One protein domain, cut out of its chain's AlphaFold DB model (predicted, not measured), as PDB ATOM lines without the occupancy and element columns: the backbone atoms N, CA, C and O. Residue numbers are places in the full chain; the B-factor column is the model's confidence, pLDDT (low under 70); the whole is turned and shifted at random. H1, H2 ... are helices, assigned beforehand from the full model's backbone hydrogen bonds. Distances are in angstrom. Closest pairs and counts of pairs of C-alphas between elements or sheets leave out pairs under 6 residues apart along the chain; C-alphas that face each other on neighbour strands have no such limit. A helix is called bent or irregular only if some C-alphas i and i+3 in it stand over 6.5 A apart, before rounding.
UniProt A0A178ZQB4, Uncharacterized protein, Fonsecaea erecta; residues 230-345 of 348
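This is residues 230 to 345 of the 348 residues of an uncharacterized protein of Fonsecaea erecta (UniProt A0A178ZQB4). Two helical hairpins, H1 with H2 and H3 with H4a, stack on each other at a slant as a four-helix up-and-down bundle, each helix running against the one before it. Past its bend, H4 goes on as a shorter arm, H4b, and H5 folds back from it to pack beside the first half of H1, at residues 231 to 239. The printed part has 116 residues with five named helices, H1 to H5 in that order, and no named strand; its class is all helix. It is compact, with a radius of gyration of the C-alphas of 13.9 A, and spans 43 by 32 by 19 A.

H1, residues 230 to 251, begins at C-alpha 230 (221.913, 186.001, 379.903) and is 32.0 A long. H2, residues 256 to 275, is 28.4 A long. H3, residues 281 to 295, is 20.7 A long. H4, residues 298 to 324, was assigned as one helix by its hydrogen bonds but is bent: C-alphas 313 and 316 are 6.7 A apart. Its arms are H4a, residues 298 to 313, 22.3 A long, and H4b, residues 316 to 324, beginning at C-alpha 316 (204.340, 177.127, 380.578). H5, residues 328 to 343, is 23.7 A long and ends at C-alpha 343 (200.726, 176.725, 397.158).

In the bundle, H1 and H2 form a hairpin and touch at a shallow tilt of 2 degrees, opposite ways; their closest C-alphas, of Arg 237 and Leu 273, are 5.3 A apart. H2 touches H3 with residues 261 to 269 alone, closest at the C-alphas of Ala 265 and Gln 291, 5.1 A apart; this hairpin has a tilt of 37 degrees, only just steep. H3 and H4a form a hairpin at a shallow tilt of 4 degrees, with the closest C-alphas, of Ile 292 and Gln 301, 5.9 A apart. H1 and H4a are close but not clearly touching, 7.1 A between the C-alphas of His 247 and Leu 304. The lines of H4a and H4b stand at a steep tilt of 44 degrees. H4b and H5 form a hairpin, with the closest C-alphas, of Cys 322 and Arg 331, 5.3 A apart. H5 touches H1 with residues 328 to 335 alone, the same way at a shallow tilt of 29 degrees; the closest C-alphas, of Tyr 239 and Leu 335, are 7.0 A apart. H5 is apart from H2 and H3. Every O i to N i+4 pair is within hydrogen-bond range in H1 and H3, against 15 of 16 in H2, 10 of 12 in H4a, 3 of 5 in H4b and 10 of 12 in H5.

The two C-alphas farthest apart, of Glu 255 and Arg 326, are 43.3 A apart. The printed part has no cut, and its four links between helices are tight. The mean pLDDT of the printed part is 87.4, and residues 251 to 255 are under 70.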
ATOM      1  N   ARG A 230     221.540 185.561 378.545       83.31
ATOM      2  CA  ARG A 230     221.913 186.001 379.903       83.31
ATOM      3  C   ARG A 230     220.720 186.269 380.839       83.31
ATOM      4  O   ARG A 230     220.795 185.938 382.015       83.31
ATOM      5  N   HIS A 231     219.626 186.848 380.337       84.94
ATOM      6  CA  HIS A 231     218.415 187.107 381.117       84.94
ATOM      7  C   HIS A 231     217.594 185.823 381.292       84.94
ATOM      8  O   HIS A 231     217.046 185.615 382.366       84.94
ATOM      9  N   ILE A 232     217.545 184.948 380.276       86.00
ATOM     10  CA  ILE A 232     216.885 183.635 380.377       86.00
ATOM     11  C   ILE A 232     217.563 182.810 381.478       86.00
ATOM     12  O   ILE A 232     216.892 182.409 382.426       86.00
ATOM     13  N   SER A 233     218.892 182.662 381.435       87.25
ATOM     14  CA  SER A 233     219.661 181.960 382.471       87.25
ATOM     15  C   SER A 233     219.504 182.595 383.859       87.25
ATOM     16  O   SER A 233     219.407 181.873 384.844       87.25
ATOM     17  N   ALA A 234     219.439 183.930 383.966       88.00
ATOM     18  CA  ALA A 234     219.218 184.606 385.250       88.00
ATOM     19  C   ALA A 234     217.821 184.324 385.839       88.00
ATOM     20  O   ALA A 234     217.691 184.128 387.049       88.00
ATOM     21  N   ILE A 235     216.784 184.266 384.994       88.56
ATOM     22  CA  ILE A 235     215.420 183.921 385.414       88.56
ATOM     23  C   ILE A 235     215.338 182.431 385.782       88.56
ATOM     24  O   ILE A 235     214.789 182.119 386.836       88.56
ATOM     25  N   LEU A 236     215.924 181.525 384.984       90.88
ATOM     26  CA  LEU A 236     216.001 180.091 385.305       90.88
ATOM     27  C   LEU A 236     216.733 179.852 386.628       90.88
ATOM     28  O   LEU A 236     216.218 179.131 387.478       90.88
ATOM     29  N   ARG A 237     217.878 180.518 386.852       91.75
ATOM     30  CA  ARG A 237     218.619 180.464 388.121       91.75
ATOM     31  C   ARG A 237     217.726 180.871 389.294       91.75
ATOM     32  O   ARG A 237     217.572 180.091 390.225       91.75
ATOM     33  N   LYS A 238     217.076 182.041 389.237       91.44
ATOM     34  CA  LYS A 238     216.202 182.511 390.330       91.44
ATOM     35  C   LYS A 238     214.954 181.644 390.524       91.44
ATOM     36  O   LYS A 238     214.513 181.481 391.658       91.44
ATOM     37  N   TYR A 239     214.409 181.062 389.457       92.56
ATOM     38  CA  TYR A 239     213.310 180.100 389.531       92.56
ATOM     39  C   TYR A 239     213.741 178.799 390.228       92.56
ATOM     40  O   TYR A 239     213.105 178.381 391.193       92.56
ATOM     41  N   GLY A 240     214.850 178.193 389.792       93.06
ATOM     42  CA  GLY A 240     215.365 176.942 390.350       93.06
ATOM     43  C   GLY A 240     215.876 177.080 391.785       93.06
ATOM     44  O   GLY A 240     215.557 176.239 392.622       93.06
ATOM     45  N   GLU A 241     216.553 178.189 392.114       92.88
ATOM     46  CA  GLU A 241     216.894 178.559 393.496       92.88
ATOM     47  C   GLU A 241     215.648 178.537 394.400       92.88
ATOM     48  O   GLU A 241     215.673 177.945 395.479       92.88
ATOM     49  N   ARG A 242     214.537 179.144 393.955       91.88
ATOM     50  CA  ARG A 242     213.274 179.184 394.713       91.88
ATOM     51  C   ARG A 242     212.578 177.823 394.780       91.88
ATOM     52  O   ARG A 242     211.988 177.516 395.812       91.88
ATOM     53  N   LEU A 243     212.669 177.009 393.727       93.06
ATOM     54  CA  LEU A 243     212.098 175.660 393.667       93.06
ATOM     55  C   LEU A 243     212.772 174.727 394.681       93.06
ATOM     56  O   LEU A 243     212.097 174.151 395.534       93.06
ATOM     57  N   VAL A 244     214.108 174.684 394.671       92.44
ATOM     58  CA  VAL A 244     214.913 173.935 395.649       92.44
ATOM     59  C   VAL A 244     214.663 174.450 397.071       92.44
ATOM     60  O   VAL A 244     214.375 173.659 397.969       92.44
ATOM     61  N   GLN A 245     214.685 175.774 397.287       90.69
ATOM     62  CA  GLN A 245     214.376 176.366 398.595       90.69
ATOM     63  C   GLN A 245     212.984 175.979 399.105       90.69
ATOM     64  O   GLN A 245     212.829 175.739 400.304       90.69
ATOM     65  N   ARG A 246     211.972 175.904 398.230       89.00
ATOM     66  CA  ARG A 246     210.620 175.509 398.630       89.00
ATOM     67  C   ARG A 246     210.571 174.048 399.069       89.00
ATOM     68  O   ARG A 246     210.097 173.803 400.175       89.00
ATOM     69  N   HIS A 247     211.100 173.116 398.277       89.12
ATOM     70  CA  HIS A 247     211.160 171.707 398.680       89.12
ATOM     71  C   HIS A 247     211.934 171.543 400.000       89.12
ATOM     72  O   HIS A 247     211.449 170.899 400.929       89.12
ATOM     73  N   MET A 248     213.080 172.216 400.160       85.31
ATOM     74  CA  MET A 248     213.817 172.222 401.432       85.31
ATOM     75  C   MET A 248     212.975 172.741 402.610       85.31
ATOM     76  O   MET A 248     213.090 172.212 403.712       85.31
ATOM     77  N   LEU A 249     212.132 173.763 402.410       82.44
ATOM     78  CA  LEU A 249     211.231 174.285 403.445       82.44
ATOM     79  C   LEU A 249     210.096 173.309 403.788       82.44
ATOM     80  O   LEU A 249     209.791 173.176 404.974       82.44
ATOM     81  N   SER A 250     209.525 172.606 402.802       74.88
ATOM     82  CA  SER A 250     208.520 171.551 403.017       74.88
ATOM     83  C   SER A 250     209.040 170.482 403.995       74.88
ATOM     84  O   SER A 250     208.336 170.110 404.934       74.88
ATOM     85  N   PHE A 251     210.309 170.073 403.862       69.25
ATOM     86  CA  PHE A 251     210.898 168.992 404.666       69.25
ATOM     87  C   PHE A 251     211.641 169.427 405.945       69.25
ATOM     88  O   PHE A 251     212.073 168.570 406.710       69.25
ATOM     89  N   ARG A 252     211.683 170.726 406.296       62.56
ATOM     90  CA  ARG A 252     212.243 171.193 407.594       62.56
ATOM     91  C   ARG A 252     211.508 170.680 408.842       62.56
ATOM     92  O   ARG A 252     212.023 170.846 409.944       62.56
ATOM     93  N   LYS A 253     210.303 170.122 408.690       60.16
ATOM     94  CA  LYS A 253     209.524 169.502 409.778       60.16
ATOM     95  C   LYS A 253     209.766 167.996 409.929       60.16
ATOM     96  O   LYS A 253     209.276 167.412 410.890       60.16
ATOM     97  N   HIS A 254     210.463 167.384 408.977       57.12
ATOM     98  CA  HIS A 254     210.677 165.944 408.914       57.12
ATOM     99  C   HIS A 254     212.061 165.559 409.454       57.12
ATOM    100  O   HIS A 254     212.851 166.413 409.866       57.12
ATOM    101  N   GLU A 255     212.333 164.257 409.533       63.34
ATOM    102  CA  GLU A 255     213.571 163.732 410.109       63.34
ATOM    103  C   GLU A 255     214.807 164.266 409.374       63.34
ATOM    104  O   GLU A 255     214.784 164.433 408.153       63.34
ATOM    105  N   ARG A 256     215.917 164.482 410.104       72.12
ATOM    106  CA  ARG A 256     217.169 165.039 409.543       72.12
ATOM    107  C   ARG A 256     217.568 164.339 408.240       72.12
ATOM    108  O   ARG A 256     217.813 165.002 407.241       72.12
ATOM    109  N   ARG A 257     217.476 163.004 408.228       79.19
ATOM    110  CA  ARG A 257     217.800 162.148 407.083       79.19
ATOM    111  C   ARG A 257     216.949 162.424 405.837       79.19
ATOM    112  O   ARG A 257     217.460 162.245 404.737       79.19
ATOM    113  N   GLU A 258     215.678 162.814 405.964       83.38
ATOM    114  CA  GLU A 258     214.851 163.222 404.813       83.38
ATOM    115  C   GLU A 258     215.283 164.608 404.311       83.38
ATOM    116  O   GLU A 258     215.469 164.792 403.109       83.38
ATOM    117  N   ALA A 259     215.554 165.558 405.214       83.81
ATOM    118  CA  ALA A 259     216.079 166.872 404.839       83.81
ATOM    119  C   ALA A 259     217.449 166.782 404.130       83.81
ATOM    120  O   ALA A 259     217.651 167.465 403.126       83.81
ATOM    121  N   ASP A 260     218.349 165.903 404.583       87.56
ATOM    122  CA  ASP A 260     219.663 165.660 403.969       87.56
ATOM    123  C   ASP A 260     219.544 165.142 402.518       87.56
ATOM    124  O   ASP A 260     220.314 165.546 401.644       87.56
ATOM    125  N   GLN A 261     218.536 164.306 402.223       90.62
ATOM    126  CA  GLN A 261     218.240 163.834 400.858       90.62
ATOM    127  C   GLN A 261     217.790 164.990 399.948       90.62
ATOM    128  O   GLN A 261     218.291 165.126 398.829       90.62
ATOM    129  N   VAL A 262     216.891 165.858 400.437       90.50
ATOM    130  CA  VAL A 262     216.423 167.046 399.693       90.50
ATOM    131  C   VAL A 262     217.554 168.056 399.486       90.50
ATOM    132  O   VAL A 262     217.630 168.667 398.421       90.50
ATOM    133  N   ILE A 263     218.449 168.214 400.468       90.69
ATOM    134  CA  ILE A 263     219.649 169.053 400.357       90.69
ATOM    135  C   ILE A 263     220.551 168.539 399.231       90.69
ATOM    136  O   ILE A 263     220.915 169.332 398.370       90.69
ATOM    137  N   ASN A 264     220.850 167.236 399.189       92.88
ATOM    138  CA  ASN A 264     221.726 166.640 398.174       92.88
ATOM    139  C   ASN A 264     221.135 166.735 396.749       92.88
ATOM    140  O   ASN A 264     221.803 167.190 395.819       92.88
ATOM    141  N   ALA A 265     219.847 166.399 396.588       92.75
ATOM    142  CA  ALA A 265     219.130 166.592 395.322       92.75
ATOM    143  C   ALA A 265     219.106 168.073 394.901       92.75
ATOM    144  O   ALA A 265     219.234 168.406 393.723       92.75
ATOM    145  N   GLY A 266     218.941 168.968 395.879       93.12
ATOM    146  CA  GLY A 266     218.913 170.409 395.690       93.12
ATOM    147  C   GLY A 266     220.255 170.990 395.252       93.12
ATOM    148  O   GLY A 266     220.282 171.767 394.300       93.12
ATOM    149  N   SER A 267     221.366 170.607 395.892       92.50
ATOM    150  CA  SER A 267     222.701 171.125 395.566       92.50
ATOM    151  C   SER A 267     223.093 170.825 394.122       92.50
ATOM    152  O   SER A 267     223.494 171.746 393.423       92.50
ATOM    153  N   MET A 268     222.839 169.609 393.623       94.44
ATOM    154  CA  MET A 268     223.110 169.250 392.220       94.44
ATOM    155  C   MET A 268     222.387 170.165 391.213       94.44
ATOM    156  O   MET A 268     222.928 170.487 390.153       94.44
ATOM    157  N   ILE A 269     221.181 170.631 391.554       95.88
ATOM    158  CA  ILE A 269     220.424 171.587 390.737       95.88
ATOM    159  C   ILE A 269     220.953 173.012 390.889       95.88
ATOM    160  O   ILE A 269     221.079 173.712 389.882       95.88
ATOM    161  N   ILE A 270     221.316 173.445 392.101       93.19
ATOM    162  CA  ILE A 270     221.974 174.744 392.299       93.19
ATOM    163  C   ILE A 270     223.277 174.801 391.498       93.19
ATOM    164  O   ILE A 270     223.438 175.729 390.711       93.19
ATOM    165  N   ASP A 271     224.147 173.797 391.605       92.94
ATOM    166  CA  ASP A 271     225.427 173.728 390.892       92.94
ATOM    167  C   ASP A 271     225.223 173.791 389.368       92.94
ATOM    168  O   ASP A 271     225.839 174.616 388.689       92.94
ATOM    169  N   GLY A 272     224.259 173.038 388.821       90.25
ATOM    170  CA  GLY A 272     223.899 173.132 387.401       90.25
ATOM    171  C   GLY A 272     223.364 174.510 386.971       90.25
ATOM    172  O   GLY A 272     223.609 174.947 385.843       90.25
ATOM    173  N   LEU A 273     222.690 175.242 387.866       91.38
ATOM    174  CA  LEU A 273     222.261 176.634 387.656       91.38
ATOM    175  C   LEU A 273     223.403 177.650 387.868       91.38
ATOM    176  O   LEU A 273     223.335 178.773 387.349       91.38
ATOM    177  N   LEU A 274     224.463 177.294 388.602       88.50
ATOM    178  CA  LEU A 274     225.696 178.080 388.671       88.50
ATOM    179  C   LEU A 274     226.474 177.971 387.355       88.50
ATOM    180  O   LEU A 274     226.851 178.999 386.786       88.50
ATOM    181  N   GLU A 275     226.623 176.744 386.853       90.88
ATOM    182  CA  GLU A 275     227.308 176.382 385.604       90.88
ATOM    183  C   GLU A 275     226.522 176.735 384.328       90.88
ATOM    184  O   GLU A 275     227.086 176.714 383.236       90.88
ATOM    185  N   LYS A 276     225.240 177.112 384.457       86.25
ATOM    186  CA  LYS A 276     224.318 177.446 383.349       86.25
ATOM    187  C   LYS A 276     224.025 176.260 382.415       86.25
ATOM    188  O   LYS A 276     223.840 176.458 381.218       86.25
ATOM    189  N   LYS A 277     223.941 175.039 382.958       85.25
ATOM    190  CA  LYS A 277     223.600 173.816 382.202       85.25
ATOM    191  C   LYS A 277     222.200 173.853 381.565       85.25
ATOM    192  O   LYS A 277     221.989 173.191 380.557       85.25
ATOM    193  N   PHE A 278     221.269 174.615 382.145       89.69
ATOM    194  CA  PHE A 278     219.850 174.633 381.771       89.69
ATOM    195  C   PHE A 278     219.485 175.800 380.840       89.69
ATOM    196  O   PHE A 278     219.754 176.964 381.155       89.69
ATOM    197  N   ASN A 279     218.813 175.489 379.730       87.50
ATOM    198  CA  ASN A 279     218.372 176.441 378.703       87.50
ATOM    199  C   ASN A 279     216.851 176.677 378.727       87.50
ATOM    200  O   ASN A 279     216.381 177.734 378.294       87.50
ATOM    201  N   SER A 280     216.087 175.726 379.269       89.94
ATOM    202  CA  SER A 280     214.628 175.763 379.422       89.94
ATOM    203  C   SER A 280     214.183 175.446 380.858       89.94
ATOM    204  O   SER A 280     214.983 175.041 381.702       89.94
ATOM    205  N   LEU A 281     212.891 175.658 381.146       91.31
ATOM    206  CA  LEU A 281     212.277 175.171 382.389       91.31
ATOM    207  C   LEU A 281     212.135 173.648 382.379       91.31
ATOM    208  O   LEU A 281     212.310 173.026 383.420       91.31
ATOM    209  N   ASP A 282     211.860 173.068 381.214       92.31
ATOM    210  CA  ASP A 282     211.592 171.642 381.062       92.31
ATOM    211  C   ASP A 282     212.869 170.825 381.357       92.31
ATOM    212  O   ASP A 282     212.838 169.933 382.198       92.31
ATOM    213  N   GLU A 283     214.032 171.237 380.824       93.94
ATOM    214  CA  GLU A 283     215.354 170.681 381.191       93.94
ATOM    215  C   GLU A 283     215.628 170.731 382.705       93.94
ATOM    216  O   GLU A 283     216.168 169.788 383.283       93.94
ATOM    217  N   LEU A 284     215.266 171.842 383.356       94.75
ATOM    218  CA  LEU A 284     215.451 172.041 384.796       94.75
ATOM    219  C   LEU A 284     214.500 171.154 385.620       94.75
ATOM    220  O   LEU A 284     214.878 170.646 386.675       94.75
ATOM    221  N   HIS A 285     213.268 170.958 385.148       95.44
ATOM    222  CA  HIS A 285     212.269 170.096 385.780       95.44
ATOM    223  C   HIS A 285     212.547 168.608 385.570       95.44
ATOM    224  O   HIS A 285     212.246 167.820 386.467       95.44
ATOM    225  N   ASP A 286     213.087 168.202 384.424       95.62
ATOM    226  CA  ASP A 286     213.472 166.813 384.154       95.62
ATOM    227  C   ASP A 286     214.737 166.426 384.921       95.62
ATOM    228  O   ASP A 286     214.757 165.381 385.573       95.62
ATOM    229  N   GLU A 287     215.758 167.287 384.955       96.69
ATOM    230  CA  GLU A 287     216.940 167.018 385.776       96.69
ATOM    231  C   GLU A 287     216.603 167.036 387.272       96.69
ATOM    232  O   GLU A 287     217.117 166.193 388.004       96.69
ATOM    233  N   TYR A 288     215.712 167.915 387.758       96.19
ATOM    234  CA  TYR A 288     215.352 167.880 389.180       96.19
ATOM    235  C   TYR A 288     214.561 166.621 389.550       96.19
ATOM    236  O   TYR A 288     214.869 166.006 390.568       96.19
ATOM    237  N   ASP A 289     213.628 166.164 388.709       96.50
ATOM    238  CA  ASP A 289     212.960 164.870 388.913       96.50
ATOM    239  C   ASP A 289     213.967 163.702 388.874       96.50
ATOM    240  O   ASP A 289     213.908 162.795 389.706       96.50
ATOM    241  N   ARG A 290     214.980 163.763 387.994       96.62
ATOM    242  CA  ARG A 290     216.094 162.800 387.968       96.62
ATOM    243  C   ARG A 290     216.881 162.792 389.282       96.62
ATOM    244  O   ARG A 290     217.136 161.722 389.827       96.62
ATOM    245  N   GLN A 291     217.250 163.959 389.810       95.88
ATOM    246  CA  GLN A 291     217.994 164.077 391.071       95.88
ATOM    247  C   GLN A 291     217.142 163.658 392.281       95.88
ATOM    248  O   GLN A 291     217.644 162.982 393.175       95.88
ATOM    249  N   ILE A 292     215.835 163.943 392.281       94.50
ATOM    250  CA  ILE A 292     214.881 163.425 393.275       94.50
ATOM    251  C   ILE A 292     214.868 161.887 393.255       94.50
ATOM    252  O   ILE A 292     215.014 161.258 394.304       94.50
ATOM    253  N   ARG A 293     214.769 161.259 392.074       95.19
ATOM    254  CA  ARG A 293     214.783 159.789 391.925       95.19
ATOM    255  C   ARG A 293     216.106 159.130 392.334       95.19
ATOM    256  O   ARG A 293     216.088 157.968 392.735       95.19
ATOM    257  N   LEU A 294     217.228 159.842 392.222       94.56
ATOM    258  CA  LEU A 294     218.564 159.345 392.577       94.56
ATOM    259  C   LEU A 294     218.899 159.531 394.065       94.56
ATOM    260  O   LEU A 294     219.484 158.638 394.673       94.56
ATOM    261  N   CYS A 295     218.545 160.676 394.654       91.75
ATOM    262  CA  CYS A 295     218.964 161.050 396.008       91.75
ATOM    263  C   CYS A 295     217.925 160.752 397.099       91.75
ATOM    264  O   CYS A 295     218.309 160.610 398.260       91.75
ATOM    265  N   CYS A 296     216.631 160.672 396.768       91.31
ATOM    266  CA  CYS A 296     215.552 160.522 397.750       91.31
ATOM    267  C   CYS A 296     215.000 159.089 397.822       91.31
ATOM    268  O   CYS A 296     214.950 158.361 396.834       91.31
ATOM    269  N   THR A 297     214.503 158.695 398.994       90.94
ATOM    270  CA  THR A 297     213.725 157.460 399.218       90.94
ATOM    271  C   THR A 297     212.331 157.537 398.578       90.94
ATOM    272  O   THR A 297     211.768 158.621 398.477       90.94
ATOM    273  N   ARG A 298     211.726 156.402 398.181       89.81
ATOM    274  CA  ARG A 298     210.429 156.362 397.451       89.81
ATOM    275  C   ARG A 298     209.318 157.234 398.059       89.81
ATOM    276  O   ARG A 298     208.709 158.016 397.340       89.81
ATOM    277  N   ARG A 299     209.107 157.161 399.378       85.06
ATOM    278  CA  ARG A 299     208.109 157.977 400.103       85.06
ATOM    279  C   ARG A 299     208.317 159.484 399.894       85.06
ATOM    280  O   ARG A 299     207.360 160.239 399.755       85.06
ATOM    281  N   LEU A 300     209.578 159.909 399.875       87.88
ATOM    282  CA  LEU A 300     209.988 161.290 399.659       87.88
ATOM    283  C   LEU A 300     209.941 161.664 398.164       87.88
ATOM    284  O   LEU A 300     209.509 162.766 397.836       87.88
ATOM    285  N   GLN A 301     210.296 160.740 397.258       92.75
ATOM    286  CA  GLN A 301     210.137 160.910 395.805       92.75
ATOM    287  C   GLN A 301     208.682 161.210 395.434       92.75
ATOM    288  O   GLN A 301     208.430 162.197 394.754       92.75
ATOM    289  N   GLU A 302     207.722 160.416 395.918       90.25
ATOM    290  CA  GLU A 302     206.294 160.610 395.627       90.25
ATOM    291  C   GLU A 302     205.820 162.019 396.015       90.25
ATOM    292  O   GLU A 302     205.178 162.697 395.213       90.25
ATOM    293  N   SER A 303     206.185 162.513 397.202       88.81
ATOM    294  CA  SER A 303     205.810 163.867 397.624       88.81
ATOM    295  C   SER A 303     206.504 164.967 396.811       88.81
ATOM    296  O   SER A 303     205.873 165.980 396.512       88.81
ATOM    297  N   LEU A 304     207.783 164.793 396.464       90.69
ATOM    298  CA  LEU A 304     208.570 165.795 395.734       90.69
ATOM    299  C   LEU A 304     208.195 165.862 394.251       90.69
ATOM    300  O   LEU A 304     208.027 166.957 393.724       90.69
ATOM    301  N   THR A 305     208.021 164.719 393.583       92.62
ATOM    302  CA  THR A 305     207.577 164.659 392.183       92.62
ATOM    303  C   THR A 305     206.137 165.169 392.052       92.62
ATOM    304  O   THR A 305     205.852 165.915 391.120       92.62
ATOM    305  N   ASN A 306     205.244 164.887 393.013       90.31
ATOM    306  CA  ASN A 306     203.893 165.467 393.019       90.31
ATOM    307  C   ASN A 306     203.899 166.997 393.210       90.31
ATOM    308  O   ASN A 306     203.109 167.686 392.568       90.31
ATOM    309  N   GLU A 307     204.777 167.556 394.055       90.31
ATOM    310  CA  GLU A 307     204.925 169.017 394.167       90.31
ATOM    311  C   GLU A 307     205.547 169.621 392.890       90.31
ATOM    312  O   GLU A 307     205.050 170.623 392.369       90.31
ATOM    313  N   LEU A 308     206.568 168.971 392.325       93.06
ATOM    314  CA  LEU A 308     207.225 169.369 391.079       93.06
ATOM    315  C   LEU A 308     206.271 169.357 389.872       93.06
ATOM    316  O   LEU A 308     206.361 170.238 389.019       93.06
ATOM    317  N   GLU A 309     205.321 168.424 389.809       93.06
ATOM    318  CA  GLU A 309     204.329 168.349 388.730       93.06
ATOM    319  C   GLU A 309     203.376 169.560 388.725       93.06
ATOM    320  O   GLU A 309     203.034 170.082 387.663       93.06
ATOM    321  N   LYS A 310     203.042 170.122 389.896       91.75
ATOM    322  CA  LYS A 310     202.320 171.409 389.974       91.75
ATOM    323  C   LYS A 310     203.140 172.549 389.365       91.75
ATOM    324  O   LYS A 310     202.614 173.391 388.632       91.75
ATOM    325  N   PHE A 311     204.449 172.559 389.625       91.69
ATOM    326  CA  PHE A 311     205.381 173.528 389.045       91.69
ATOM    327  C   PHE A 311     205.581 173.342 387.534       91.69
ATOM    328  O   PHE A 311     205.693 174.348 386.827       91.69
ATOM    329  N   ARG A 312     205.544 172.102 387.026       93.25
ATOM    330  CA  ARG A 312     205.529 171.776 385.587       93.25
ATOM    331  C   ARG A 312     204.281 172.326 384.899       93.25
ATOM    332  O   ARG A 312     204.404 172.995 383.881       93.25
ATOM    333  N   ARG A 313     203.088 172.172 385.485       91.06
ATOM    334  CA  ARG A 313     201.833 172.747 384.945       91.06
ATOM    335  C   ARG A 313     201.820 174.279 384.957       91.06
ATOM    336  O   ARG A 313     201.423 174.909 383.975       91.06
ATOM    337  N   ALA A 314     202.277 174.891 386.050       88.56
ATOM    338  CA  ALA A 314     202.360 176.347 386.182       88.56
ATOM    339  C   ALA A 314     203.418 176.971 385.249       88.56
ATOM    340  O   ALA A 314     203.238 178.097 384.765       88.56
ATOM    341  N   GLY A 315     204.506 176.239 384.975       86.19
ATOM    342  CA  GLY A 315     205.668 176.674 384.198       86.19
ATOM    343  C   GLY A 315     205.306 177.315 382.853       86.19
ATOM    344  O   GLY A 315     205.515 178.518 382.702       86.19
ATOM    345  N   PRO A 316     204.702 176.592 381.892       85.12
ATOM    346  CA  PRO A 316     204.340 177.127 380.578       85.12
ATOM    347  C   PRO A 316     203.349 178.296 380.611       85.12
ATOM    348  O   PRO A 316     203.307 179.083 379.664       85.12
ATOM    349  N   VAL A 317     202.525 178.437 381.655       84.94
ATOM    350  CA  VAL A 317     201.623 179.592 381.817       84.94
ATOM    351  C   VAL A 317     202.430 180.826 382.217       84.94
ATOM    352  O   VAL A 317     202.416 181.831 381.503       84.94
ATOM    353  N   TRP A 318     203.204 180.728 383.302       87.81
ATOM    354  CA  TRP A 318     204.044 181.829 383.770       87.81
ATOM    355  C   TRP A 318     205.135 182.211 382.773       87.81
ATOM    356  O   TRP A 318     205.350 183.394 382.539       87.81
ATOM    357  N   TRP A 319     205.822 181.243 382.168       88.50
ATOM    358  CA  TRP A 319     206.973 181.488 381.299       88.50
ATOM    359  C   TRP A 319     206.605 182.386 380.113       88.50
ATOM    360  O   TRP A 319     207.317 183.344 379.813       88.50
ATOM    361  N   ARG A 320     205.423 182.171 379.516       86.25
ATOM    362  CA  ARG A 320     204.867 183.053 378.476       86.25
ATOM    363  C   ARG A 320     204.606 184.473 378.991       86.25
ATOM    364  O   ARG A 320     204.934 185.434 378.301       86.25
ATOM    365  N   GLN A 321     204.060 184.632 380.198       84.81
ATOM    366  CA  GLN A 321     203.870 185.950 380.821       84.81
ATOM    367  C   GLN A 321     205.216 186.636 381.121       84.81
ATOM    368  O   GLN A 321     205.413 187.794 380.764       84.81
ATOM    369  N   CYS A 322     206.166 185.901 381.697       84.56
ATOM    370  CA  CYS A 322     207.515 186.340 382.049       84.56
ATOM    371  C   CYS A 322     208.301 186.845 380.824       84.56
ATOM    372  O   CYS A 322     208.897 187.925 380.867       84.56
ATOM    373  N   MET A 323     208.232 186.124 379.699       82.69
ATOM    374  CA  MET A 323     208.850 186.538 378.432       82.69
ATOM    375  C   MET A 323     208.220 187.811 377.849       82.69
ATOM    376  O   MET A 323     208.930 188.630 377.266       82.69
ATOM    377  N   ASN A 324     206.914 188.019 378.050       82.69
ATOM    378  CA  ASN A 324     206.198 189.214 377.591       82.69
ATOM    379  C   ASN A 324     206.360 190.431 378.531       82.69
ATOM    380  O   ASN A 324     206.197 191.576 378.098       82.69
ATOM    381  N   THR A 325     206.694 190.225 379.810       84.38
ATOM    382  CA  THR A 325     206.962 191.306 380.773       84.38
ATOM    383  C   THR A 325     208.199 192.116 380.347       84.38
ATOM    384  O   THR A 325     209.259 191.555 380.070       84.38
ATOM    385  N   ARG A 326     208.099 193.457 380.322       75.81
ATOM    386  CA  ARG A 326     209.161 194.360 379.820       75.81
ATOM    387  C   ARG A 326     210.428 194.423 380.688       75.81
ATOM    388  O   ARG A 326     211.525 194.409 380.135       75.81
ATOM    389  N   THR A 327     210.311 194.499 382.016       81.25
ATOM    390  CA  THR A 327     211.449 194.740 382.930       81.25
ATOM    391  C   THR A 327     211.855 193.486 383.706       81.25
ATOM    392  O   THR A 327     211.011 192.672 384.075       81.25
ATOM    393  N   GLN A 328     213.153 193.325 383.991       77.56
ATOM    394  CA  GLN A 328     213.667 192.166 384.736       77.56
ATOM    395  C   GLN A 328     213.129 192.113 386.172       77.56
ATOM    396  O   GLN A 328     212.686 191.058 386.611       77.56
ATOM    397  N   GLN A 329     213.083 193.255 386.866       76.75
ATOM    398  CA  GLN A 329     212.536 193.355 388.223       76.75
ATOM    399  C   GLN A 329     211.079 192.862 388.291       76.75
ATOM    400  O   GLN A 329     210.734 192.092 389.183       76.75
ATOM    401  N   LYS A 330     210.238 193.199 387.297       82.31
ATOM    402  CA  LYS A 330     208.861 192.691 387.250       82.31
ATOM    403  C   LYS A 330     208.803 191.181 386.986       82.31
ATOM    404  O   LYS A 330     208.007 190.518 387.633       82.31
ATOM    405  N   ARG A 331     209.676 190.607 386.147       82.75
ATOM    406  CA  ARG A 331     209.761 189.136 385.964       82.75
ATOM    407  C   ARG A 331     210.102 188.402 387.266       82.75
ATOM    408  O   ARG A 331     209.579 187.319 387.517       82.75
ATOM    409  N   LEU A 332     210.963 188.997 388.094       77.56
ATOM    410  CA  LEU A 332     211.346 188.460 389.404       77.56
ATOM    411  C   LEU A 332     210.262 188.674 390.476       77.56
ATOM    412  O   LEU A 332     210.133 187.844 391.372       77.56
ATOM    413  N   ALA A 333     209.437 189.720 390.363       80.38
ATOM    414  CA  ALA A 333     208.226 189.874 391.173       80.38
ATOM    415  C   ALA A 333     207.126 188.873 390.757       80.38
ATOM    416  O   ALA A 333     206.561 188.191 391.611       80.38
ATOM    417  N   ASP A 334     206.884 188.719 389.448       82.12
ATOM    418  CA  ASP A 334     205.941 187.749 388.871       82.12
ATOM    419  C   ASP A 334     206.264 186.314 389.367       82.12
ATOM    420  O   ASP A 334     205.353 185.549 389.673       82.12
ATOM    421  N   LEU A 335     207.552 185.965 389.524       84.12
ATOM    422  CA  LEU A 335     208.019 184.676 390.060       84.12
ATOM    423  C   LEU A 335     207.478 184.362 391.470       84.12
ATOM    424  O   LEU A 335     207.039 183.239 391.720       84.12
ATOM    425  N   ALA A 336     207.495 185.327 392.395       81.88
ATOM    426  CA  ALA A 336     207.014 185.106 393.764       81.88
ATOM    427  C   ALA A 336     205.503 184.806 393.790       81.88
ATOM    428  O   ALA A 336     205.047 183.932 394.531       81.88
ATOM    429  N   THR A 337     204.746 185.479 392.920       85.56
ATOM    430  CA  THR A 337     203.307 185.268 392.723       85.56
ATOM    431  C   THR A 337     202.997 183.860 392.212       85.56
ATOM    432  O   THR A 337     202.070 183.229 392.709       85.56
ATOM    433  N   VAL A 338     203.796 183.312 391.288       86.50
ATOM    434  CA  VAL A 338     203.626 181.925 390.799       86.50
ATOM    435  C   VAL A 338     203.815 180.913 391.911       86.50
ATOM    436  O   VAL A 338     202.992 180.017 392.070       86.50
ATOM    437  N   PHE A 339     204.887 181.065 392.692       88.44
ATOM    438  CA  PHE A 339     205.152 180.176 393.815       88.44
ATOM    439  C   PHE A 339     203.988 180.186 394.798       88.44
ATOM    440  O   PHE A 339     203.537 179.116 395.191       88.44
ATOM    441  N   LYS A 340     203.450 181.373 395.116       87.31
ATOM    442  CA  LYS A 340     202.238 181.529 395.924       87.31
ATOM    443  C   LYS A 340     201.031 180.802 395.301       87.31
ATOM    444  O   LYS A 340     200.432 179.974 395.978       87.31
ATOM    445  N   HIS A 341     200.730 181.037 394.023       86.44
ATOM    446  CA  HIS A 341     199.602 180.408 393.321       86.44
ATOM    447  C   HIS A 341     199.689 178.870 393.272       86.44
ATOM    448  O   HIS A 341     198.662 178.197 393.316       86.44
ATOM    449  N   VAL A 342     200.901 178.302 393.213       86.00
ATOM    450  CA  VAL A 342     201.126 176.848 393.305       86.00
ATOM    451  C   VAL A 342     200.879 176.317 394.726       86.00
ATOM    452  O   VAL A 342     200.368 175.209 394.869       86.00
ATOM    453  N   VAL A 343     201.155 177.095 395.787       83.56
ATOM    454  CA  VAL A 343     200.726 176.725 397.158       83.56
ATOM    455  C   VAL A 343     199.204 176.783 397.301       83.56
ATOM    456  O   VAL A 343     198.619 175.952 397.986       83.56
ATOM    457  N   GLU A 344     198.565 177.761 396.656       86.12
ATOM    458  CA  GLU A 344     197.116 177.999 396.702       86.12
ATOM    459  C   GLU A 344     196.300 177.055 395.794       86.12
ATOM    460  O   GLU A 344     195.085 177.207 395.696       86.12
ATOM    461  N   GLY A 345     196.940 176.076 395.141       81.69
ATOM    462  CA  GLY A 345     196.261 175.038 394.355       81.69
ATOM    463  C   GLY A 345     195.685 175.506 393.013       81.69
ATOM    464  O   GLY A 345     194.860 174.820 392.421       81.69
TER     465      GLY A 345